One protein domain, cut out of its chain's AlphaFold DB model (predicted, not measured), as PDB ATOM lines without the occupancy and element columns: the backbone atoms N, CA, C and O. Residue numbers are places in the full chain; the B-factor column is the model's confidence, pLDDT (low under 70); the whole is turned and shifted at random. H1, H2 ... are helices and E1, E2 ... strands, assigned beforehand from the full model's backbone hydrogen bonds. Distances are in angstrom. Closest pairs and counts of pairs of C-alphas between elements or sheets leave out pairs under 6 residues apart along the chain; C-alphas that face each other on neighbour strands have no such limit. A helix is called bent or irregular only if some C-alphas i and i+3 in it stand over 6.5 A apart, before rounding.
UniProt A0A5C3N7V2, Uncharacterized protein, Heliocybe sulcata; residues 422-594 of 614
ATOM      1  N   GLU A 422     164.247 207.205  99.237       81.69
ATOM      2  CA  GLU A 422     163.950 208.629  99.033       81.69
ATOM      3  C   GLU A 422     164.996 209.589  99.621       81.69
ATOM      4  O   GLU A 422     164.954 210.775  99.297       81.69
ATOM      5  N   ASP A 423     165.906 209.107 100.473       85.19
ATOM      6  CA  ASP A 423     167.005 209.896 101.051       85.19
ATOM      7  C   ASP A 423     168.253 209.909 100.150       85.19
ATOM      8  O   ASP A 423     169.251 210.561 100.470       85.19
ATOM      9  N   PHE A 424     168.212 209.184  99.028       86.94
ATOM     10  CA  PHE A 424     169.321 209.069  98.091       86.94
ATOM     11  C   PHE A 424     169.523 210.359  97.292       86.94
ATOM     12  O   PHE A 424     168.592 210.907  96.701       86.94
ATOM     13  N   LEU A 425     170.767 210.828  97.238       89.19
ATOM     14  CA  LEU A 425     171.166 212.093  96.631       89.19
ATOM     15  C   LEU A 425     172.178 211.855  95.515       89.19
ATOM     16  O   LEU A 425     173.169 211.159  95.716       89.19
ATOM     17  N   VAL A 426     171.989 212.518  94.373       85.56
ATOM     18  CA  VAL A 426     172.960 212.535  93.267       85.56
ATOM     19  C   VAL A 426     173.600 213.921  93.189       85.56
ATOM     20  O   VAL A 426     172.977 214.885  92.741       85.56
ATOM     21  N   LEU A 427     174.852 214.024  93.638       87.44
ATOM     22  CA  LEU A 427     175.615 215.274  93.711       87.44
ATOM     23  C   LEU A 427     176.610 215.451  92.554       87.44
ATOM     24  O   LEU A 427     177.096 216.562  92.350       87.44
ATOM     25  N   SER A 428     176.901 214.385  91.803       85.12
ATOM     26  CA  SER A 428     177.874 214.349  90.700       85.12
ATOM     27  C   SER A 428     177.832 215.589  89.800       85.12
ATOM     28  O   SER A 428     176.778 215.956  89.279       85.12
ATOM     29  N   GLY A 429     178.985 216.240  89.611       74.50
ATOM     30  CA  GLY A 429     179.143 217.389  88.712       74.50
ATOM     31  C   GLY A 429     178.554 218.711  89.220       74.50
ATOM     32  O   GLY A 429     178.787 219.762  88.616       74.50
ATOM     33  N   ARG A 430     177.837 218.712  90.350       78.12
ATOM     34  CA  ARG A 430     177.252 219.926  90.934       78.12
ATOM     35  C   ARG A 430     178.289 220.645  91.795       78.12
ATOM     36  O   ARG A 430     179.036 220.022  92.531       78.12
ATOM     37  N   SER A 431     178.334 221.975  91.762       73.62
ATOM     38  CA  SER A 431     179.190 222.770  92.672       73.62
ATOM     39  C   SER A 431     178.477 223.210  93.951       73.62
ATOM     40  O   SER A 431     179.096 223.723  94.887       73.62
ATOM     41  N   LYS A 432     177.155 223.020  93.995       76.69
ATOM     42  CA  LYS A 432     176.280 223.286  95.135       76.69
ATOM     43  C   LYS A 432     174.999 222.477  94.953       76.69
ATOM     44  O   LYS A 432     174.414 222.545  93.878       76.69
ATOM     45  N   GLU A 433     174.546 221.811  96.007       78.44
ATOM     46  CA  GLU A 433     173.224 221.176  96.054       78.44
ATOM     47  C   GLU A 433     172.404 221.767  97.197       78.44
ATOM     48  O   GLU A 433     172.976 222.175  98.212       78.44
ATOM     49  N   THR A 434     171.083 221.863  97.034       71.38
ATOM     50  CA  THR A 434     170.180 222.275  98.116       71.38
ATOM     51  C   THR A 434     169.160 221.178  98.359       71.38
ATOM     52  O   THR A 434     168.358 220.884  97.481       71.38
ATOM     53  N   ILE A 435     169.181 220.606  99.557       75.31
ATOM     54  CA  ILE A 435     168.233 219.583  99.997       75.31
ATOM     55  C   ILE A 435     167.103 220.289 100.732       75.31
ATOM     56  O   ILE A 435     167.365 221.106 101.616       75.31
ATOM     57  N   SER A 436     165.856 220.008 100.378       58.59
ATOM     58  CA  SER A 436     164.695 220.628 101.017       58.59
ATOM     59  C   SER A 436     164.498 220.084 102.431       58.59
ATOM     60  O   SER A 436     164.803 218.933 102.716       58.59
ATOM     61  N   ALA A 437     163.982 220.903 103.341       56.34
ATOM     62  CA  ALA A 437     163.629 220.491 104.696       56.34
ATOM     63  C   ALA A 437     162.568 221.449 105.266       56.34
ATOM     64  O   ALA A 437     162.513 222.594 104.812       56.34
ATOM     65  N   PRO A 438     161.756 221.033 106.258       42.56
ATOM     66  CA  PRO A 438     160.588 221.797 106.721       42.56
ATOM     67  C   PRO A 438     160.895 223.194 107.286       42.56
ATOM     68  O   PRO A 438     160.005 224.032 107.352       42.56
ATOM     69  N   SER A 439     162.138 223.451 107.711       46.31
ATOM     70  CA  SER A 439     162.560 224.727 108.304       46.31
ATOM     71  C   SER A 439     163.342 225.629 107.338       46.31
ATOM     72  O   SER A 439     163.088 226.829 107.280       46.31
ATOM     73  N   ARG A 440     164.310 225.077 106.591       49.44
ATOM     74  CA  ARG A 440     165.147 225.765 105.585       49.44
ATOM     75  C   ARG A 440     165.937 224.721 104.797       49.44
ATOM     76  O   ARG A 440     166.433 223.788 105.409       49.44
ATOM     77  N   GLY A 441     166.122 224.860 103.486       61.09
ATOM     78  CA  GLY A 441     166.938 223.894 102.736       61.09
ATOM     79  C   GLY A 441     168.401 223.834 103.213       61.09
ATOM     80  O   GLY A 441     168.997 224.865 103.532       61.09
ATOM     81  N   VAL A 442     168.995 222.639 103.256       76.12
ATOM     82  CA  VAL A 442     170.422 222.439 103.552       76.12
ATOM     83  C   VAL A 442     171.214 222.615 102.271       76.12
ATOM     84  O   VAL A 442     171.047 221.848 101.326       76.12
ATOM     85  N   SER A 443     172.119 223.593 102.239       77.62
ATOM     86  CA  SER A 443     173.031 223.729 101.107       77.62
ATOM     87  C   SER A 443     174.333 222.963 101.326       77.62
ATOM     88  O   SER A 443     175.156 223.350 102.161       77.62
ATOM     89  N   LEU A 444     174.548 221.944 100.498       84.56
ATOM     90  CA  LEU A 444     175.800 221.210 100.396       84.56
ATOM     91  C   LEU A 444     176.745 221.914  99.420       84.56
ATOM     92  O   LEU A 444     176.341 222.432  98.378       84.56
ATOM     93  N   THR A 445     178.023 221.969  99.767       85.06
ATOM     94  CA  THR A 445     179.092 222.496  98.910       85.06
ATOM     95  C   THR A 445     180.302 221.605  99.106       85.06
ATOM     96  O   THR A 445     180.606 221.281 100.251       85.06
ATOM     97  N   TYR A 446     180.976 221.230  98.019       85.75
ATOM     98  CA  TYR A 446     182.121 220.330  98.083       85.75
ATOM     99  C   TYR A 446     183.327 220.994  98.767       85.75
ATOM    100  O   TYR A 446     183.559 220.769  99.948       85.75
ATOM    101  N   THR A 447     184.048 221.882  98.080       82.94
ATOM    102  CA  THR A 447     185.100 222.714  98.690       82.94
ATOM    103  C   THR A 447     185.388 223.960  97.843       82.94
ATOM    104  O   THR A 447     184.803 224.148  96.769       82.94
ATOM    105  N   ARG A 448     186.258 224.849  98.330       77.56
ATOM    106  CA  ARG A 448     186.782 225.994  97.577       77.56
ATOM    107  C   ARG A 448     188.296 225.892  97.450       77.56
ATOM    108  O   ARG A 448     188.972 225.662  98.443       77.56
ATOM    109  N   GLN A 449     188.813 226.166  96.257       71.81
ATOM    110  CA  GLN A 449     190.243 226.262  95.972       71.81
ATOM    111  C   GLN A 449     190.499 227.569  95.213       71.81
ATOM    112  O   GLN A 449     189.832 227.847  94.217       71.81
ATOM    113  N   GLY A 450     191.392 228.427  95.721       60.31
ATOM    114  CA  GLY A 450     191.715 229.715  95.083       60.31
ATOM    115  C   GLY A 450     190.519 230.665  94.907       60.31
ATOM    116  O   GLY A 450     190.462 231.416  93.943       60.31
ATOM    117  N   GLY A 451     189.515 230.597  95.791       65.06
ATOM    118  CA  GLY A 451     188.275 231.385  95.696       65.06
ATOM    119  C   GLY A 451     187.177 230.758  94.822       65.06
ATOM    120  O   GLY A 451     185.992 231.053  95.031       65.06
ATOM    121  N   THR A 452     187.539 229.824  93.942       69.50
ATOM    122  CA  THR A 452     186.633 229.077  93.057       69.50
ATOM    123  C   THR A 452     186.011 227.889  93.788       69.50
ATOM    124  O   THR A 452     186.662 227.228  94.596       69.50
ATOM    125  N   ARG A 453     184.724 227.613  93.543       79.62
ATOM    126  CA  ARG A 453     184.054 226.415  94.076       79.62
ATOM    127  C   ARG A 453     184.348 225.221  93.181       79.62
ATOM    128  O   ARG A 453     184.099 225.304  91.982       79.62
ATOM    129  N   LEU A 454     184.809 224.127  93.774       83.88
ATOM    130  CA  LEU A 454     184.958 222.862  93.066       83.88
ATOM    131  C   LEU A 454     183.611 222.132  93.005       83.88
ATOM    132  O   LEU A 454     182.819 222.199  93.951       83.88
ATOM    133  N   SER A 455     183.357 221.450  91.890       86.62
ATOM    134  CA  SER A 455     182.224 220.532  91.760       86.62
ATOM    135  C   SER A 455     182.473 219.240  92.529       86.62
ATOM    136  O   SER A 455     183.619 218.817  92.665       86.62
ATOM    137  N   PHE A 456     181.401 218.608  93.013       88.81
ATOM    138  CA  PHE A 456     181.459 217.240  93.514       88.81
ATOM    139  C   PHE A 456     182.037 216.320  92.422       88.81
ATOM    140  O   PHE A 456     181.662 216.483  91.251       88.81
ATOM    141  N   PRO A 457     182.923 215.373  92.783       88.75
ATOM    142  CA  PRO A 457     183.493 214.408  91.846       88.75
ATOM    143  C   PRO A 457     182.428 213.652  91.042       88.75
ATOM    144  O   PRO A 457     181.266 213.551  91.456       88.75
ATOM    145  N   SER A 458     182.821 213.092  89.896       81.50
ATOM    146  CA  SER A 458     181.991 212.113  89.188       81.50
ATOM    147  C   SER A 458     181.612 210.963  90.126       81.50
ATOM    148  O   SER A 458     182.378 210.625  91.023       81.50
ATOM    149  N   GLU A 459     180.422 210.393  89.934       82.38
ATOM    150  CA  GLU A 459     179.894 209.286  90.752       82.38
ATOM    151  C   GLU A 459     179.633 209.632  92.231       82.38
ATOM    152  O   GLU A 459     179.407 208.751  93.057       82.38
ATOM    153  N   THR A 460     179.578 210.920  92.588       90.69
ATOM    154  CA  THR A 460     179.116 211.337  93.919       90.69
ATOM    155  C   THR A 460     177.602 211.159  94.022       90.69
ATOM    156  O   THR A 460     176.825 212.061  93.695       90.69
ATOM    157  N   GLN A 461     177.179 209.989  94.489       92.81
ATOM    158  CA  GLN A 461     175.789 209.666  94.788       92.81
ATOM    159  C   GLN A 461     175.690 208.788  96.037       92.81
ATOM    160  O   GLN A 461     176.566 207.960  96.267       92.81
ATOM    161  N   GLY A 462     174.670 208.989  96.865       94.00
ATOM    162  CA  GLY A 462     174.530 208.281  98.135       94.00
ATOM    163  C   GLY A 462     173.775 209.086  99.187       94.00
ATOM    164  O   GLY A 462     172.827 209.792  98.855       94.00
ATOM    165  N   PHE A 463     174.170 208.977 100.456       94.88
ATOM    166  CA  PHE A 463     173.355 209.425 101.592       94.88
ATOM    167  C   PHE A 463     174.099 210.377 102.527       94.88
ATOM    168  O   PHE A 463     175.285 210.199 102.816       94.88
ATOM    169  N   LEU A 464     173.372 211.359 103.069       95.31
ATOM    170  CA  LEU A 464     173.831 212.100 104.243       95.31
ATOM    171  C   LEU A 464     173.573 211.293 105.510       95.31
ATOM    172  O   LEU A 464     172.515 210.689 105.661       95.31
ATOM    173  N   TYR A 465     174.510 211.343 106.449       96.81
ATOM    174  CA  TYR A 465     174.350 210.680 107.737       96.81
ATOM    175  C   TYR A 465     175.129 211.390 108.842       96.81
ATOM    176  O   TYR A 465     176.123 212.077 108.595       96.81
ATOM    177  N   TRP A 466     174.665 211.230 110.074       96.94
ATOM    178  CA  TRP A 466     175.374 211.643 111.273       96.94
ATOM    179  C   TRP A 466     176.420 210.601 111.649       96.94
ATOM    180  O   TRP A 466     176.132 209.407 111.738       96.94
ATOM    181  N   HIS A 467     177.632 211.070 111.910       96.12
ATOM    182  CA  HIS A 467     178.750 210.255 112.335       96.12
ATOM    183  C   HIS A 467     179.349 210.807 113.626       96.12
ATOM    184  O   HIS A 467     179.678 211.992 113.727       96.12
ATOM    185  N   LEU A 468     179.543 209.910 114.587       94.19
ATOM    186  CA  LEU A 468     180.318 210.127 115.796       94.19
ATOM    187  C   LEU A 468     181.224 208.907 115.971       94.19
ATOM    188  O   LEU A 468     180.736 207.777 115.981       94.19
ATOM    189  N   GLU A 469     182.534 209.131 116.056       88.62
ATOM    190  CA  GLU A 469     183.490 208.052 116.315       88.62
ATOM    191  C   GLU A 469     183.258 207.499 117.728       88.62
ATOM    192  O   GLU A 469     182.928 208.248 118.647       88.62
ATOM    193  N   SER A 470     183.381 206.182 117.902       86.12
ATOM    194  CA  SER A 470     182.901 205.481 119.103       86.12
ATOM    195  C   SER A 470     183.566 205.927 120.408       86.12
ATOM    196  O   SER A 470     182.980 205.756 121.472       86.12
ATOM    197  N   ASP A 471     184.778 206.479 120.335       88.44
ATOM    198  CA  ASP A 471     185.531 206.998 121.479       88.44
ATOM    199  C   ASP A 471     185.618 208.533 121.511       88.44
ATOM    200  O   ASP A 471     186.342 209.102 122.330       88.44
ATOM    201  N   ALA A 472     184.889 209.212 120.622       90.62
ATOM    202  CA  ALA A 472     184.914 210.658 120.521       90.62
ATOM    203  C   ALA A 472     183.863 211.322 121.422       90.62
ATOM    204  O   ALA A 472     182.759 210.798 121.602       90.62
ATOM    205  N   PRO A 473     184.159 212.512 121.977       92.75
ATOM    206  CA  PRO A 473     183.161 213.292 122.688       92.75
ATOM    207  C   PRO A 473     182.050 213.706 121.722       92.75
ATOM    208  O   PRO A 473     182.295 213.928 120.538       92.75
ATOM    209  N   ALA A 474     180.835 213.914 122.233       91.38
ATOM    210  CA  ALA A 474     179.685 214.285 121.405       91.38
ATOM    211  C   ALA A 474     179.913 215.566 120.564       91.38
ATOM    212  O   ALA A 474     179.348 215.713 119.481       91.38
ATOM    213  N   LEU A 475     180.797 216.462 121.023       92.25
ATOM    214  CA  LEU A 475     181.230 217.665 120.298       92.25
ATOM    215  C   LEU A 475     182.044 217.382 119.021       92.25
ATOM    216  O   LEU A 475     182.192 218.275 118.191       92.25
ATOM    217  N   ALA A 476     182.562 216.166 118.837       92.94
ATOM    218  CA  ALA A 476     183.243 215.737 117.614       92.94
ATOM    219  C   ALA A 476     182.270 215.227 116.531       92.94
ATOM    220  O   ALA A 476     182.695 214.819 115.445       92.94
ATOM    221  N   GLY A 477     180.966 215.229 116.822       93.88
ATOM    222  CA  GLY A 477     179.931 214.785 115.902       93.88
ATOM    223  C   GLY A 477     179.855 215.630 114.627       93.88
ATOM    224  O   GLY A 477     180.067 216.849 114.628       93.88
ATOM    225  N   GLN A 478     179.547 214.965 113.518       95.94
ATOM    226  CA  GLN A 478     179.576 215.566 112.190       95.94
ATOM    227  C   GLN A 478     178.563 214.917 111.247       95.94
ATOM    228  O   GLN A 478     178.311 213.718 111.311       95.94
ATOM    229  N   VAL A 479     178.012 215.707 110.327       96.50
ATOM    230  CA  VAL A 479     177.264 215.177 109.179       96.50
ATOM    231  C   VAL A 479     178.249 214.882 108.056       96.50
ATOM    232  O   VAL A 479     179.046 215.746 107.694       96.50
ATOM    233  N   ARG A 480     178.189 213.681 107.490       96.56
ATOM    234  CA  ARG A 480     179.027 213.224 106.375       96.56
ATOM    235  C   ARG A 480     178.169 212.799 105.193       96.56
ATOM    236  O   ARG A 480     176.956 212.639 105.326       96.56
ATOM    237  N   PHE A 481     178.808 212.624 104.041       96.44
ATOM    238  CA  PHE A 481     178.181 212.072 102.845       96.44
ATOM    239  C   PHE A 481     178.845 210.742 102.492       96.44
ATOM    240  O   PHE A 481     180.048 210.708 102.233       96.44
ATOM    241  N   ARG A 482     178.068 209.658 102.488       96.75
ATOM    242  CA  ARG A 482     178.523 208.329 102.075       96.75
ATOM    243  C   ARG A 482     178.139 208.097 100.620       96.75
ATOM    244  O   ARG A 482     176.959 208.153 100.295       96.75
ATOM    245  N   ILE A 483     179.124 207.822  99.776       95.94
ATOM    246  CA  ILE A 483     178.952 207.413  98.383       95.94
ATOM    247  C   ILE A 483     178.583 205.927  98.345       95.94
ATOM    248  O   ILE A 483     179.281 205.107  98.948       95.94
ATOM    249  N   THR A 484     177.510 205.583  97.635       94.25
ATOM    250  CA  THR A 484     177.007 204.210  97.475       94.25
ATOM    251  C   THR A 484     176.792 203.869  96.003       94.25
ATOM    252  O   THR A 484     176.662 204.743  95.146       94.25
ATOM    253  N   THR A 485     176.756 202.573  95.687       89.19
ATOM    254  CA  THR A 485     176.582 202.081  94.309       89.19
ATOM    255  C   THR A 485     175.137 202.164  93.816       89.19
ATOM    256  O   THR A 485     174.905 202.132  92.611       89.19
ATOM    257  N   SER A 486     174.161 202.278  94.722       90.19
ATOM    258  CA  SER A 486     172.741 202.390  94.378       90.19
ATOM    259  C   SER A 486     171.956 203.188  95.424       90.19
ATOM    260  O   SER A 486     172.488 203.542  96.481       90.19
ATOM    261  N   SER A 487     170.677 203.437  95.127       88.56
ATOM    262  CA  SER A 487     169.714 204.051  96.043       88.56
ATOM    263  C   SER A 487     169.168 203.107  97.115       88.56
ATOM    264  O   SER A 487     168.402 203.559  97.962       88.56
ATOM    265  N   ASP A 488     169.550 201.828  97.116       87.94
ATOM    266  CA  ASP A 488     169.189 200.889  98.179       87.94
ATOM    267  C   ASP A 488     170.025 201.167  99.448       87.94
ATOM    268  O   ASP A 488     171.259 201.045  99.400       87.94
ATOM    269  N   PRO A 489     169.395 201.499 100.597       91.06
ATOM    270  CA  PRO A 489     170.086 201.679 101.873       91.06
ATOM    271  C   PRO A 489     170.953 200.487 102.305       91.06
ATOM    272  O   PRO A 489     171.923 200.690 103.033       91.06
ATOM    273  N   ALA A 490     170.677 199.262 101.839       89.56
ATOM    274  CA  ALA A 490     171.518 198.095 102.121       89.56
ATOM    275  C   ALA A 490     172.965 198.269 101.616       89.56
ATOM    276  O   ALA A 490     173.904 197.717 102.193       89.56
ATOM    277  N   THR A 491     173.171 199.096 100.586       90.12
ATOM    278  CA  THR A 491     174.507 199.405 100.051       90.12
ATOM    279  C   THR A 491     175.297 200.402 100.905       90.12
ATOM    280  O   THR A 491     176.494 200.583 100.678       90.12
ATOM    281  N   PHE A 492     174.681 201.012 101.927       93.94
ATOM    282  CA  PHE A 492     175.324 202.006 102.793       93.94
ATOM    283  C   PHE A 492     176.568 201.458 103.507       93.94
ATOM    284  O   PHE A 492     177.595 202.135 103.558       93.94
ATOM    285  N   ALA A 493     176.500 200.221 104.014       90.81
ATOM    286  CA  ALA A 493     177.598 199.591 104.749       90.81
ATOM    287  C   ALA A 493     178.843 199.338 103.878       90.81
ATOM    288  O   ALA A 493     179.961 199.402 104.381       90.81
ATOM    289  N   GLY A 494     178.648 199.080 102.579       88.81
ATOM    290  CA  GLY A 494     179.727 198.905 101.602       88.81
ATOM    291  C   GLY A 494     180.187 200.204 100.932       88.81
ATOM    292  O   GLY A 494     181.114 200.176 100.127       88.81
ATOM    293  N   GLY A 495     179.537 201.333 101.229       93.12
ATOM    294  CA  GLY A 495     179.875 202.639 100.669       93.12
ATOM    295  C   GLY A 495     181.109 203.276 101.312       93.12
ATOM    296  O   GLY A 495     181.561 202.866 102.382       93.12
ATOM    297  N   GLN A 496     181.617 204.344 100.700       95.06
ATOM    298  CA  GLN A 496     182.788 205.098 101.172       95.06
ATOM    299  C   GLN A 496     182.442 206.563 101.455       95.06
ATOM    300  O   GLN A 496     181.550 207.119 100.826       95.06
ATOM    301  N   ASP A 497     183.124 207.212 102.402       96.56
ATOM    302  CA  ASP A 497     182.899 208.644 102.640       96.56
ATOM    303  C   ASP A 497     183.449 209.468 101.483       96.56
ATOM    304  O   ASP A 497     184.564 209.226 101.018       96.56
ATOM    305  N   LEU A 498     182.694 210.492 101.089       95.00
ATOM    306  CA  LEU A 498     183.174 211.531 100.188       95.00
ATOM    307  C   LEU A 498     184.444 212.167 100.769       95.00
ATOM    308  O   LEU A 498     184.430 212.694 101.882       95.00
ATOM    309  N   GLN A 499     185.528 212.137  99.999       93.81
ATOM    310  CA  GLN A 499     186.814 212.733 100.358       93.81
ATOM    311  C   GLN A 499     186.976 214.103  99.703       93.81
ATOM    312  O   GLN A 499     186.489 214.328  98.600       93.81
ATOM    313  N   LEU A 500     187.659 215.011 100.389       88.31
ATOM    314  CA  LEU A 500     188.162 216.276  99.870       88.31
ATOM    315  C   LEU A 500     189.450 216.044  99.055       88.31
ATOM    316  O   LEU A 500     190.098 215.009  99.219       88.31
ATOM    317  N   PRO A 501     189.883 217.010  98.218       84.12
ATOM    318  CA  PRO A 501     191.112 216.873  97.427       84.12
ATOM    319  C   PRO A 501     192.388 216.665  98.257       84.12
ATOM    320  O   PRO A 501     193.372 216.152  97.744       84.12
ATOM    321  N   ASP A 502     192.371 217.060  99.532       79.50
ATOM    322  CA  ASP A 502     193.470 216.878 100.486       79.50
ATOM    323  C   ASP A 502     193.423 215.523 101.222       79.50
ATOM    324  O   ASP A 502     194.190 215.295 102.155       79.50
ATOM    325  N   GLY A 503     192.512 214.625 100.827       83.81
ATOM    326  CA  GLY A 503     192.339 213.300 101.421       83.81
ATOM    327  C   GLY A 503     191.582 213.287 102.751       83.81
ATOM    328  O   GLY A 503     191.478 212.230 103.369       83.81
ATOM    329  N   ARG A 504     191.058 214.429 103.221       86.69
ATOM    330  CA  ARG A 504     190.191 214.470 104.408       86.69
ATOM    331  C   ARG A 504     188.754 214.119 104.050       86.69
ATOM    332  O   ARG A 504     188.241 214.536 103.016       86.69
ATOM    333  N   THR A 505     188.037 213.493 104.975       92.56
ATOM    334  CA  THR A 505     186.600 213.256 104.808       92.56
ATOM    335  C   THR A 505     185.813 214.568 104.770       92.56
ATOM    336  O   THR A 505     185.893 215.397 105.686       92.56
ATOM    337  N   TRP A 506     184.992 214.731 103.732       94.31
ATOM    338  CA  TRP A 506     184.025 215.817 103.629       94.31
ATOM    339  C   TRP A 506     183.014 215.722 104.773       94.31
ATOM    340  O   TRP A 506     182.405 214.673 105.008       94.31
ATOM    341  N   ASN A 507     182.830 216.824 105.496       94.12
ATOM    342  CA  ASN A 507     181.946 216.861 106.650       94.12
ATOM    343  C   ASN A 507     181.337 218.250 106.886       94.12
ATOM    344  O   ASN A 507     181.842 219.271 106.413       94.12
ATOM    345  N   ILE A 508     180.251 218.263 107.655       94.12
ATOM    346  CA  ILE A 508     179.690 219.449 108.296       94.12
ATOM    347  C   ILE A 508     179.746 219.217 109.806       94.12
ATOM    348  O   ILE A 508     178.979 218.423 110.356       94.12
ATOM    349  N   SER A 509     180.649 219.922 110.478       94.00
ATOM    350  CA  SER A 509     180.830 219.835 111.927       94.00
ATOM    351  C   SER A 509     179.613 220.367 112.696       94.00
ATOM    352  O   SER A 509     178.978 221.339 112.271       94.00
ATOM    353  N   ILE A 510     179.335 219.801 113.878       94.12
ATOM    354  CA  ILE A 510     178.303 220.302 114.802       94.12
ATOM    355  C   ILE A 510     178.437 221.806 115.089       94.12
ATOM    356  O   ILE A 510     177.431 222.511 115.167       94.12
ATOM    357  N   PHE A 511     179.666 222.333 115.137       93.94
ATOM    358  CA  PHE A 511     179.936 223.757 115.345       93.94
ATOM    359  C   PHE A 511     179.413 224.631 114.202       93.94
ATOM    360  O   PHE A 511     178.888 225.724 114.425       93.94
ATOM    361  N   ASP A 512     179.522 224.143 112.969       92.00
ATOM    362  CA  ASP A 512     178.955 224.819 111.813       92.00
ATOM    363  C   ASP A 512     177.430 224.693 111.794       92.00
ATOM    364  O   ASP A 512     176.750 225.668 111.471       92.00
ATOM    365  N   ILE A 513     176.890 223.533 112.184       91.62
ATOM    366  CA  ILE A 513     175.444 223.271 112.239       91.62
ATOM    367  C   ILE A 513     174.734 224.234 113.197       91.62
ATOM    368  O   ILE A 513     173.682 224.773 112.852       91.62
ATOM    369  N   VAL A 514     175.310 224.497 114.374       90.75
ATOM    370  CA  VAL A 514     174.689 225.382 115.377       90.75
ATOM    371  C   VAL A 514     174.841 226.868 115.051       90.75
ATOM    372  O   VAL A 514     173.970 227.662 115.404       90.75
ATOM    373  N   ARG A 515     175.909 227.262 114.345       86.88
ATOM    374  CA  ARG A 515     176.222 228.677 114.064       86.88
ATOM    375  C   ARG A 515     175.679 229.179 112.740       86.88
ATOM    376  O   ARG A 515     175.371 230.363 112.609       86.88
ATOM    377  N   ARG A 516     175.626 228.320 111.721       84.69
ATOM    378  CA  ARG A 516     175.301 228.740 110.358       84.69
ATOM    379  C   ARG A 516     173.847 228.436 110.051       84.69
ATOM    380  O   ARG A 516     173.439 227.289 109.920       84.69
ATOM    381  N   SER A 517     173.084 229.494 109.807       78.25
ATOM    382  CA  SER A 517     171.655 229.409 109.493       78.25
ATOM    383  C   SER A 517     171.334 228.533 108.270       78.25
ATOM    384  O   SER A 517     170.275 227.918 108.226       78.25
ATOM    385  N   LYS A 518     172.264 228.389 107.312       79.94
ATOM    386  CA  LYS A 518     172.142 227.471 106.160       79.94
ATOM    387  C   LYS A 518     172.125 225.973 106.514       79.94
ATOM    388  O   LYS A 518     171.849 225.158 105.643       79.94
ATOM    389  N   TYR A 519     172.453 225.613 107.756       86.81
ATOM    390  CA  TYR A 519     172.413 224.242 108.276       86.81
ATOM    391  C   TYR A 519     171.311 224.052 109.331       86.81
ATOM    392  O   TYR A 519     171.278 223.033 110.018       86.81
ATOM    393  N   ALA A 520     170.370 225.001 109.437       82.38
ATOM    394  CA  ALA A 520     169.257 224.929 110.385       82.38
ATOM    395  C   ALA A 520     168.406 223.659 110.219       82.38
ATOM    396  O   ALA A 520     167.890 223.136 111.204       82.38
ATOM    397  N   ALA A 521     168.296 223.126 109.000       82.44
ATOM    398  CA  ALA A 521     167.621 221.856 108.775       82.44
ATOM    399  C   ALA A 521     168.415 220.634 109.227       82.44
ATOM    400  O   ALA A 521     167.806 219.733 109.789       82.44
ATOM    401  N   CYS A 522     169.747 220.615 109.089       88.31
ATOM    402  CA  CYS A 522     170.554 219.581 109.744       88.31
ATOM    403  C   CYS A 522     170.329 219.627 111.257       88.31
ATOM    404  O   CYS A 522     170.101 218.595 111.871       88.31
ATOM    405  N   ARG A 523     170.314 220.830 111.852       90.06
ATOM    406  CA  ARG A 523     170.055 221.012 113.287       90.06
ATOM    407  C   ARG A 523     168.693 220.449 113.698       90.06
ATOM    408  O   ARG A 523     168.616 219.656 114.629       90.06
ATOM    409  N   ALA A 524     167.632 220.836 112.988       85.12
ATOM    410  CA  ALA A 524     166.276 220.363 113.258       85.12
ATOM    411  C   ALA A 524     166.151 218.842 113.076       85.12
ATOM    412  O   ALA A 524     165.533 218.175 113.903       85.12
ATOM    413  N   GLN A 525     166.773 218.291 112.031       89.00
ATOM    414  CA  GLN A 525     166.719 216.861 111.750       89.00
ATOM    415  C   GLN A 525     167.500 216.037 112.778       89.00
ATOM    416  O   GLN A 525     167.001 215.012 113.225       89.00
ATOM    417  N   LEU A 526     168.677 216.493 113.218       93.00
ATOM    418  CA  LEU A 526     169.451 215.814 114.265       93.00
ATOM    419  C   LEU A 526     168.682 215.735 115.594       93.00
ATOM    420  O   LEU A 526     168.738 214.709 116.271       93.00
ATOM    421  N   LEU A 527     167.946 216.794 115.950       89.75
ATOM    422  CA  LEU A 527     167.059 216.807 117.118       89.75
ATOM    423  C   LEU A 527     165.852 215.882 116.919       89.75
ATOM    424  O   LEU A 527     165.504 215.115 117.816       89.75
ATOM    425  N   SER A 528     165.236 215.915 115.733       86.81
ATOM    426  CA  SER A 528     164.090 215.063 115.392       86.81
ATOM    427  C   SER A 528     164.444 213.575 115.417       86.81
ATOM    428  O   SER A 528     163.676 212.771 115.948       86.81
ATOM    429  N   ASP A 529     165.626 213.216 114.917       90.38
ATOM    430  CA  ASP A 529     166.152 211.852 114.944       90.38
ATOM    431  C   ASP A 529     166.721 211.446 116.306       90.38
ATOM    432  O   ASP A 529     167.105 210.291 116.480       90.38
ATOM    433  N   LYS A 530     166.745 212.367 117.280       91.88
ATOM    434  CA  LYS A 530     167.313 212.160 118.622       91.88
ATOM    435  C   LYS A 530     168.787 211.735 118.584       91.88
ATOM    436  O   LYS A 530     169.249 211.000 119.452       91.88
ATOM    437  N   LEU A 531     169.522 212.206 117.575       92.12
ATOM    438  CA  LEU A 531     170.959 211.962 117.408       92.12
ATOM    439  C   LEU A 531     171.805 212.950 118.225       92.12
ATOM    440  O   LEU A 531     172.962 212.669 118.529       92.12
ATOM    441  N   VAL A 532     171.222 214.098 118.586       94.44
ATOM    442  CA  VAL A 532     171.812 215.136 119.446       94.44
ATOM    443  C   VAL A 532     170.759 215.698 120.405       94.44
ATOM    444  O   VAL A 532     169.558 215.535 120.184       94.44
ATOM    445  N   THR A 533     171.201 216.391 121.455       92.75
ATOM    446  CA  THR A 533     170.335 217.106 122.410       92.75
ATOM    447  C   THR A 533     170.489 218.619 122.261       92.75
ATOM    448  O   THR A 533     171.540 219.090 121.832       92.75
ATOM    449  N   GLU A 534     169.479 219.397 122.664       90.25
ATOM    450  CA  GLU A 534     169.578 220.871 122.688       90.25
ATOM    451  C   GLU A 534     170.757 221.341 123.553       90.25
ATOM    452  O   GLU A 534     171.546 222.175 123.124       90.25
ATOM    453  N   ALA A 535     170.972 220.704 124.710       91.62
ATOM    454  CA  ALA A 535     172.103 221.008 125.587       91.62
ATOM    455  C   ALA A 535     173.469 220.829 124.893       91.62
ATOM    456  O   ALA A 535     174.394 221.610 125.123       91.62
ATOM    457  N   LEU A 536     173.609 219.822 124.021       92.19
ATOM    458  CA  LEU A 536     174.824 219.636 123.227       92.19
ATOM    459  C   LEU A 536     174.991 220.752 122.187       92.19
ATOM    460  O   LEU A 536     176.110 221.213 121.966       92.19
ATOM    461  N   LEU A 537     173.898 221.188 121.555       91.81
ATOM    462  CA  LEU A 537     173.931 222.269 120.571       91.81
ATOM    463  C   LEU A 537     174.288 223.613 121.216       91.81
ATOM    464  O   LEU A 537     175.106 224.345 120.659       91.81
ATOM    465  N   ASP A 538     173.743 223.897 122.399       89.75
ATOM    466  CA  ASP A 538     174.092 225.073 123.200       89.75
ATOM    467  C   ASP A 538     175.571 225.030 123.609       89.75
ATOM    468  O   ASP A 538     176.318 225.977 123.365       89.75
ATOM    469  N   THR A 539     176.037 223.877 124.102       90.94
ATOM    470  CA  THR A 539     177.456 223.673 124.434       90.94
ATOM    471  C   THR A 539     178.347 223.934 123.217       90.94
ATOM    472  O   THR A 539     179.331 224.666 123.310       90.94
ATOM    473  N   ALA A 540     178.001 223.383 122.049       92.06
ATOM    474  CA  ALA A 540     178.756 223.588 120.816       92.06
ATOM    475  C   ALA A 540     178.753 225.058 120.360       92.06
ATOM    476  O   ALA A 540     179.758 225.546 119.831       92.06
ATOM    477  N   LEU A 541     177.652 225.785 120.565       90.56
ATOM    478  CA  LEU A 541     177.553 227.200 120.221       90.56
ATOM    479  C   LEU A 541     178.571 228.033 121.014       90.56
ATOM    480  O   LEU A 541     179.257 228.873 120.413       90.56
ATOM    481  N   ASP A 542     178.729 227.719 122.298       89.44
ATOM    482  CA  ASP A 542     179.558 228.455 123.255       89.44
ATOM    483  C   ASP A 542     181.066 228.178 123.135       89.44
ATOM    484  O   ASP A 542     181.880 229.028 123.513       89.44
ATOM    485  N   VAL A 543     181.476 227.042 122.549       90.38
ATOM    486  CA  VAL A 543     182.904 226.699 122.383       90.38
ATOM    487  C   VAL A 543     183.643 227.769 121.578       90.38
ATOM    488  O   VAL A 543     183.477 227.909 120.364       90.38
ATOM    489  N   SER A 544     184.526 228.502 122.239       91.75
ATOM    490  CA  SER A 544     185.376 229.513 121.622       91.75
ATOM    491  C   SER A 544     186.654 229.690 122.434       91.75
ATOM    492  O   SER A 544     186.720 229.291 123.595       91.75
ATOM    493  N   ALA A 545     187.686 230.257 121.816       88.12
ATOM    494  CA  ALA A 545     188.967 230.494 122.465       88.12
ATOM    495  C   ALA A 545     189.512 231.871 122.064       88.12
ATOM    496  O   ALA A 545     189.404 232.244 120.894       88.12
ATOM    497  N   PRO A 546     190.096 232.638 122.996       84.38
ATOM    498  CA  PRO A 546     190.777 233.878 122.649       84.38
ATOM    499  C   PRO A 546     192.068 233.589 121.863       84.38
ATOM    500  O   PRO A 546     192.822 232.682 122.209       84.38
ATOM    501  N   ASP A 547     192.340 234.382 120.826       80.75
ATOM    502  CA  ASP A 547     193.611 234.413 120.094       80.75
ATOM    503  C   ASP A 547     194.085 235.867 119.976       80.75
ATOM    504  O   ASP A 547     193.655 236.645 119.123       80.75
ATOM    505  N   GLY A 548     194.921 236.290 120.924       81.44
ATOM    506  CA  GLY A 548     195.307 237.692 121.054       81.44
ATOM    507  C   GLY A 548     194.097 238.594 121.328       81.44
ATOM    508  O   GLY A 548     193.519 238.547 122.411       81.44
ATOM    509  N   LYS A 549     193.737 239.447 120.358       81.50
ATOM    510  CA  LYS A 549     192.589 240.375 120.451       81.50
ATOM    511  C   LYS A 549     191.305 239.828 119.815       81.50
ATOM    512  O   LYS A 549     190.273 240.490 119.906       81.50
ATOM    513  N   THR A 550     191.355 238.674 119.151       83.75
ATOM    514  CA  THR A 550     190.200 238.075 118.468       83.75
ATOM    515  C   THR A 550     189.667 236.870 119.241       83.75
ATOM    516  O   THR A 550     190.362 236.272 120.060       83.75
ATOM    517  N   ILE A 551     188.396 236.535 119.012       86.56
ATOM    518  CA  ILE A 551     187.776 235.307 119.520       86.56
ATOM    519  C   ILE A 551     187.662 234.341 118.351       86.56
ATOM    520  O   ILE A 551     187.005 234.638 117.353       86.56
ATOM    521  N   GLU A 552     188.272 233.180 118.511       88.44
ATOM    522  CA  GLU A 552     188.362 232.137 117.504       88.44
ATOM    523  C   GLU A 552     187.406 231.000 117.828       88.44
ATOM    524  O   GLU A 552     187.077 230.721 118.987       88.44
ATOM    525  N   ARG A 553     186.899 230.367 116.772       91.31
ATOM    526  CA  ARG A 553     185.806 229.399 116.846       91.31
ATOM    527  C   ARG A 553     186.089 228.213 115.925       91.31
ATOM    528  O   ARG A 553     186.635 228.427 114.847       91.31
ATOM    529  N   PRO A 554     185.722 226.984 116.318       90.00
ATOM    530  CA  PRO A 554     185.889 225.819 115.457       90.00
ATOM    531  C   PRO A 554     184.905 225.824 114.278       90.00
ATOM    532  O   PRO A 554     183.755 226.254 114.419       90.00
ATOM    533  N   TYR A 555     185.360 225.293 113.141       88.31
ATOM    534  CA  TYR A 555     184.611 225.115 111.889       88.31
ATOM    535  C   TYR A 555     184.901 223.728 111.282       88.31
ATOM    536  O   TYR A 555     185.755 223.003 111.785       88.31
ATOM    537  N   SER A 556     184.214 223.345 110.198       85.75
ATOM    538  CA  SER A 556     184.382 222.014 109.569       85.75
ATOM    539  C   SER A 556     185.786 221.736 109.004       85.75
ATOM    540  O   SER A 556     186.144 220.581 108.797       85.75
ATOM    541  N   ASP A 557     186.588 222.771 108.754       84.25
ATOM    542  CA  ASP A 557     187.984 222.660 108.308       84.25
ATOM    543  C   ASP A 557     188.996 222.604 109.467       84.25
ATOM    544  O   ASP A 557     190.187 222.389 109.226       84.25
ATOM    545  N   SER A 558     188.535 222.768 110.712       87.94
ATOM    546  CA  SER A 558     189.370 222.724 111.912       87.94
ATOM    547  C   SER A 558     189.810 221.300 112.251       87.94
ATOM    548  O   SER A 558     189.054 220.342 112.103       87.94
ATOM    549  N   VAL A 559     191.028 221.164 112.776       88.12
ATOM    550  CA  VAL A 559     191.521 219.894 113.321       88.12
ATOM    551  C   VAL A 559     190.977 219.710 114.734       88.12
ATOM    552  O   VAL A 559     191.195 220.568 115.588       88.12
ATOM    553  N   PHE A 560     190.303 218.591 114.993       90.75
ATOM    554  CA  PHE A 560     189.799 218.221 116.316       90.75
ATOM    555  C   PHE A 560     190.634 217.085 116.899       90.75
ATOM    556  O   PHE A 560     190.860 216.091 116.219       90.75
ATOM    557  N   ILE A 561     191.063 217.223 118.150       90.50
ATOM    558  CA  ILE A 561     191.833 216.227 118.900       90.50
ATOM    559  C   ILE A 561     191.066 215.925 120.183       90.50
ATOM    560  O   ILE A 561     190.689 216.844 120.903       90.50
ATOM    561  N   TRP A 562     190.843 214.657 120.498       92.50
ATOM    562  CA  TRP A 562     190.157 214.269 121.740       92.50
ATOM    563  C   TRP A 562     190.785 213.064 122.441       92.50
ATOM    564  O   TRP A 562     190.408 212.753 123.568       92.50
ATOM    565  N   LYS A 563     191.768 212.406 121.816       89.69
ATOM    566  CA  LYS A 563     192.511 211.292 122.415       89.69
ATOM    567  C   LYS A 563     194.003 211.363 122.109       89.69
ATOM    568  O   LYS A 563     194.434 211.919 121.098       89.69
ATOM    569  N   PHE A 564     194.802 210.767 122.988       86.81
ATOM    570  CA  PHE A 564     196.228 210.568 122.743       86.81
ATOM    571  C   PHE A 564     196.448 209.536 121.633       86.81
ATOM    572  O   PHE A 564     195.687 208.581 121.505       86.81
ATOM    573  N   GLY A 565     197.492 209.733 120.825       85.62
ATOM    574  CA  GLY A 565     197.788 208.869 119.677       85.62
ATOM    575  C   GLY A 565     196.885 209.097 118.460       85.62
ATOM    576  O   GLY A 565     197.038 208.402 117.460       85.62
ATOM    577  N   GLN A 566     195.969 210.070 118.512       86.62
ATOM    578  CA  GLN A 566     195.150 210.442 117.365       86.62
ATOM    579  C   GLN A 566     196.016 211.039 116.249       86.62
ATOM    580  O   GLN A 566     196.766 211.991 116.469       86.62
ATOM    581  N   ILE A 567     195.877 210.492 115.044       85.75
ATOM    582  CA  ILE A 567     196.545 210.994 113.843       85.75
ATOM    583  C   ILE A 567     195.692 212.117 113.252       85.75
ATOM    584  O   ILE A 567     194.474 211.987 113.137       85.75
ATOM    585  N   PHE A 568     196.328 213.219 112.866       84.62
ATOM    586  CA  PHE A 568     195.666 214.328 112.188       84.62
ATOM    587  C   PHE A 568     196.581 214.938 111.119       84.62
ATOM    588  O   PHE A 568     197.805 214.903 111.267       84.62
ATOM    589  N   PRO A 569     196.006 215.487 110.037       80.00
ATOM    590  CA  PRO A 569     196.784 216.090 108.968       80.00
ATOM    591  C   PRO A 569     197.426 217.398 109.433       80.00
ATOM    592  O   PRO A 569     196.812 218.195 110.145       80.00
ATOM    593  N   VAL A 570     198.660 217.624 108.990       78.12
ATOM    594  CA  VAL A 570     199.419 218.847 109.244       78.12
ATOM    595  C   VAL A 570     199.938 219.389 107.923       78.12
ATOM    596  O   VAL A 570     200.576 218.671 107.159       78.12
ATOM    597  N   GLU A 571     199.704 220.674 107.681       76.50
ATOM    598  CA  GLU A 571     200.301 221.389 106.559       76.50
ATOM    599  C   GLU A 571     201.739 221.789 106.918       76.50
ATOM    600  O   GLU A 571     201.964 222.678 107.743       76.50
ATOM    601  N   LEU A 572     202.721 221.112 106.314       76.38
ATOM    602  CA  LEU A 572     204.144 221.279 106.639       76.38
ATOM    603  C   LEU A 572     204.683 222.685 106.326       76.38
ATOM    604  O   LEU A 572     205.644 223.125 106.954       76.38
ATOM    605  N   GLY A 573     204.045 223.403 105.396       72.56
ATOM    606  CA  GLY A 573     204.381 224.786 105.053       72.56
ATOM    607  C   GLY A 573     203.876 225.833 106.056       72.56
ATOM    608  O   GLY A 573     204.249 227.001 105.955       72.56
ATOM    609  N   SER A 574     203.036 225.452 107.026       76.25
ATOM    610  CA  SER A 574     202.474 226.401 107.989       76.25
ATOM    611  C   SER A 574     203.425 226.683 109.159       76.25
ATOM    612  O   SER A 574     203.943 225.781 109.816       76.25
ATOM    613  N   ASN A 575     203.566 227.964 109.514       79.06
ATOM    614  CA  ASN A 575     204.352 228.410 110.674       79.06
ATOM    615  C   ASN A 575     203.676 228.111 112.027       79.06
ATOM    616  O   ASN A 575     204.231 228.377 113.097       79.06
ATOM    617  N   SER A 576     202.434 227.635 112.031       81.62
ATOM    618  CA  SER A 576     201.720 227.251 113.250       81.62
ATOM    619  C   SER A 576     200.673 226.196 112.930       81.62
ATOM    620  O   SER A 576     199.949 226.303 111.942       81.62
ATOM    621  N   ILE A 577     200.556 225.204 113.803       84.56
ATOM    622  CA  ILE A 577     199.482 224.216 113.741       84.56
ATOM    623  C   ILE A 577     198.418 224.647 114.736       84.56
ATOM    624  O   ILE A 577     198.715 224.889 115.909       84.56
ATOM    625  N   TYR A 578     197.183 224.740 114.260       88.12
ATOM    626  CA  TYR A 578     196.029 225.047 115.089       88.12
ATOM    627  C   TYR A 578     195.148 223.809 115.184       88.12
ATOM    628  O   TYR A 578     194.719 223.270 114.166       88.12
ATOM    629  N   ALA A 579     194.860 223.386 116.407       90.56
ATOM    630  CA  ALA A 579     193.954 222.282 116.679       90.56
ATOM    631  C   ALA A 579     193.008 222.644 117.823       90.56
ATOM    632  O   ALA A 579     193.322 223.479 118.666       90.56
ATOM    633  N   TRP A 580     191.846 222.011 117.859       93.38
ATOM    634  CA  TRP A 580     190.887 222.109 118.947       93.38
ATOM    635  C   TRP A 580     190.934 220.830 119.764       93.38
ATOM    636  O   TRP A 580     190.611 219.761 119.254       93.38
ATOM    637  N   VAL A 581     191.325 220.943 121.030       92.62
ATOM    638  CA  VAL A 581     191.253 219.843 121.987       92.62
ATOM    639  C   VAL A 581     189.841 219.820 122.559       92.62
ATOM    640  O   VAL A 581     189.436 220.766 123.238       92.62
ATOM    641  N   LEU A 582     189.085 218.774 122.241       92.69
ATOM    642  CA  LEU A 582     187.695 218.616 122.653       92.69
ATOM    643  C   LEU A 582     187.603 217.713 123.881       92.69
ATOM    644  O   LEU A 582     188.079 216.579 123.871       92.69
ATOM    645  N   GLY A 583     186.961 218.223 124.927       86.19
ATOM    646  CA  GLY A 583     186.501 217.451 126.073       86.19
ATOM    647  C   GLY A 583     185.026 217.070 125.942       86.19
ATOM    648  O   GLY A 583     184.371 217.343 124.936       86.19
ATOM    649  N   SER A 584     184.477 216.469 126.996       80.12
ATOM    650  CA  SER A 584     183.064 216.068 127.055       80.12
ATOM    651  C   SER A 584     182.086 217.247 126.983       80.12
ATOM    652  O   SER A 584     180.984 217.082 126.468       80.12
ATOM    653  N   SER A 585     182.480 218.430 127.466       81.31
ATOM    654  CA  SER A 585     181.617 219.621 127.532       81.31
ATOM    655  C   SER A 585     182.339 220.942 127.243       81.31
ATOM    656  O   SER A 585     181.812 222.017 127.520       81.31
ATOM    657  N   SER A 586     183.568 220.895 126.730       86.00
ATOM    658  CA  SER A 586     184.357 222.091 126.427       86.00
ATOM    659  C   SER A 586     185.315 221.837 125.268       86.00
ATOM    660  O   SER A 586     185.607 220.693 124.922       86.00
ATOM    661  N   GLY A 587     185.803 222.909 124.651       87.75
ATOM    662  CA  GLY A 587     186.830 222.839 123.620       87.75
ATOM    663  C   GLY A 587     187.834 223.964 123.808       87.75
ATOM    664  O   GLY A 587     187.440 225.114 123.998       87.75
ATOM    665  N   GLN A 588     189.122 223.639 123.755       88.94
ATOM    666  CA  GLN A 588     190.199 224.624 123.823       88.94
ATOM    667  C   GLN A 588     191.000 224.628 122.530       88.94
ATOM    668  O   GLN A 588     191.239 223.581 121.932       88.94
ATOM    669  N   ARG A 589     191.443 225.810 122.104       91.94
ATOM    670  CA  ARG A 589     192.291 225.948 120.924       91.94
ATOM    671  C   ARG A 589     193.756 225.839 121.329       91.94
ATOM    672  O   ARG A 589     194.254 226.638 122.116       91.94
ATOM    673  N   LEU A 590     194.437 224.859 120.759       89.62
ATOM    674  CA  LEU A 590     195.864 224.634 120.881       89.62
ATOM    675  C   LEU A 590     196.571 225.255 119.677       89.62
ATOM    676  O   LEU A 590     196.234 224.967 118.526       89.62
ATOM    677  N   ARG A 591     197.573 226.090 119.950       88.12
ATOM    678  CA  ARG A 591     198.499 226.619 118.947       88.12
ATOM    679  C   ARG A 591     199.874 226.011 119.183       88.12
ATOM    680  O   ARG A 591     200.507 226.294 120.195       88.12
ATOM    681  N   LEU A 592     200.338 225.201 118.242       82.94
ATOM    682  CA  LEU A 592     201.692 224.658 118.246       82.94
ATOM    683  C   LEU A 592     202.546 225.491 117.291       82.94
ATOM    684  O   LEU A 592     202.324 225.496 116.079       82.94
ATOM    685  N   HIS A 593     203.504 226.227 117.845       78.12
ATOM    686  CA  HIS A 593     204.464 226.989 117.057       78.12
ATOM    687  C   HIS A 593     205.532 226.053 116.480       78.12
ATOM    688  O   HIS A 593     206.189 225.339 117.233       78.12
ATOM    689  N   THR A 594     205.662 226.063 115.148       63.78
ATOM    690  CA  THR A 594     206.748 225.465 114.341       63.78
ATOM    691  C   THR A 594     207.425 224.205 114.915       63.78
ATOM    692  O   THR A 594     208.512 224.313 115.483       63.78
TER     693      THR A 594
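AT A GLANCE: This is residues 422 to 594 of the 614 residues of an uncharacterized protein of Heliocybe sulcata (UniProt A0A5C3N7V2). Two loosely joined lobes each hold a small three-stranded sheet, E5 E6 E7 in the first and E10 E11 E12 in the second, with the short helices H2, H3 and H4 grouped between the sheets along the chain. The first lobe also has the hairpin E1 E2, beside H3, and H1 at the sheet; the hairpin E3 E4 is apart from the other named elements, while the hairpin E8 E9 comes near E12 in the second lobe. The 173 printed residues run E1 E2 E3 E4 E5 E6 H1 E7 H2 H3 H4 E8 E9 E10 E11 E12, a mixed class with 84 residues, under half, in named elements. The first sheet is antiparallel and the second mixed; the whole is compact, with a radius of gyration of the C-alphas of 16.6 A and spans of 47 by 37 by 31 A.

IN THESE COORDINATES: E1 is residues 433 to 435, beginning at C-alpha (173.224, 221.176, 96.054), E2 is 442 to 444, E3 447 to 449 and E4 452 to 454. E5, 461 to 467, measures 17.8 A and E6, 478 to 483, 16.0 A. H1 is 489 to 494, E7 507 to 509, H2 510 to 515, H3 517 to 528 with 17.3 A, and H4 534 to 542 with 12.5 A. E8 is 545 to 547, E9 550 to 552, E10 559 to 561, E11 576 to 582 with 19.0 A, and E12 587 to 593 with 19.3 A, ending at C-alpha (204.464, 226.989, 117.057). H3 is irregular, C-alphas 518 and 521 being 7.7 A apart, and H1 only just, with 6.8 A between C-alphas 490 and 493.

HOW THE PARTS SIT: E6 is antiparallel to E5, with N 465 and O 480 at 3.0 A, and to E7, with N 508 and O 479 at 2.8 A. H1, H2 and H3 are on this sheet but each only grazes it. The closest C-alphas of E2 and H3 are those of Val 442 and Tyr 519, 5.4 A. H2 and H3 touch only at the corner, H3 with residues 519 to 523 alone; C-alphas 513 and 519 are closest, at 5.1 A. H2 touches H4, about perpendicular at 75 degrees, C-alphas 511 and 540 being closest at 5.6 A. E11 is parallel to E10, with N 580 and O 559 at 2.8 A, and antiparallel to E12 in a hairpin, with N 590 and O 579 at 2.7 A. The closest C-alphas of E8 and E12 are those of Ala 545 and Arg 589, 5.8 A. Every O i to N i+4 pair is within hydrogen-bond range in H2 and H4, 6 of 8 in H3 and 0 of 2 in H1, which has 2 of 3 O i to N i+3 pairs.

THE WHOLE: The C-alphas farthest apart, of Asp 488 and Lys 549, are 51.0 A apart. The printed part has no cut; the links H1 to E7 and E10 to E11 are long. Residues 436 to 441, 450 to 452 and 594 have pLDDT under 70.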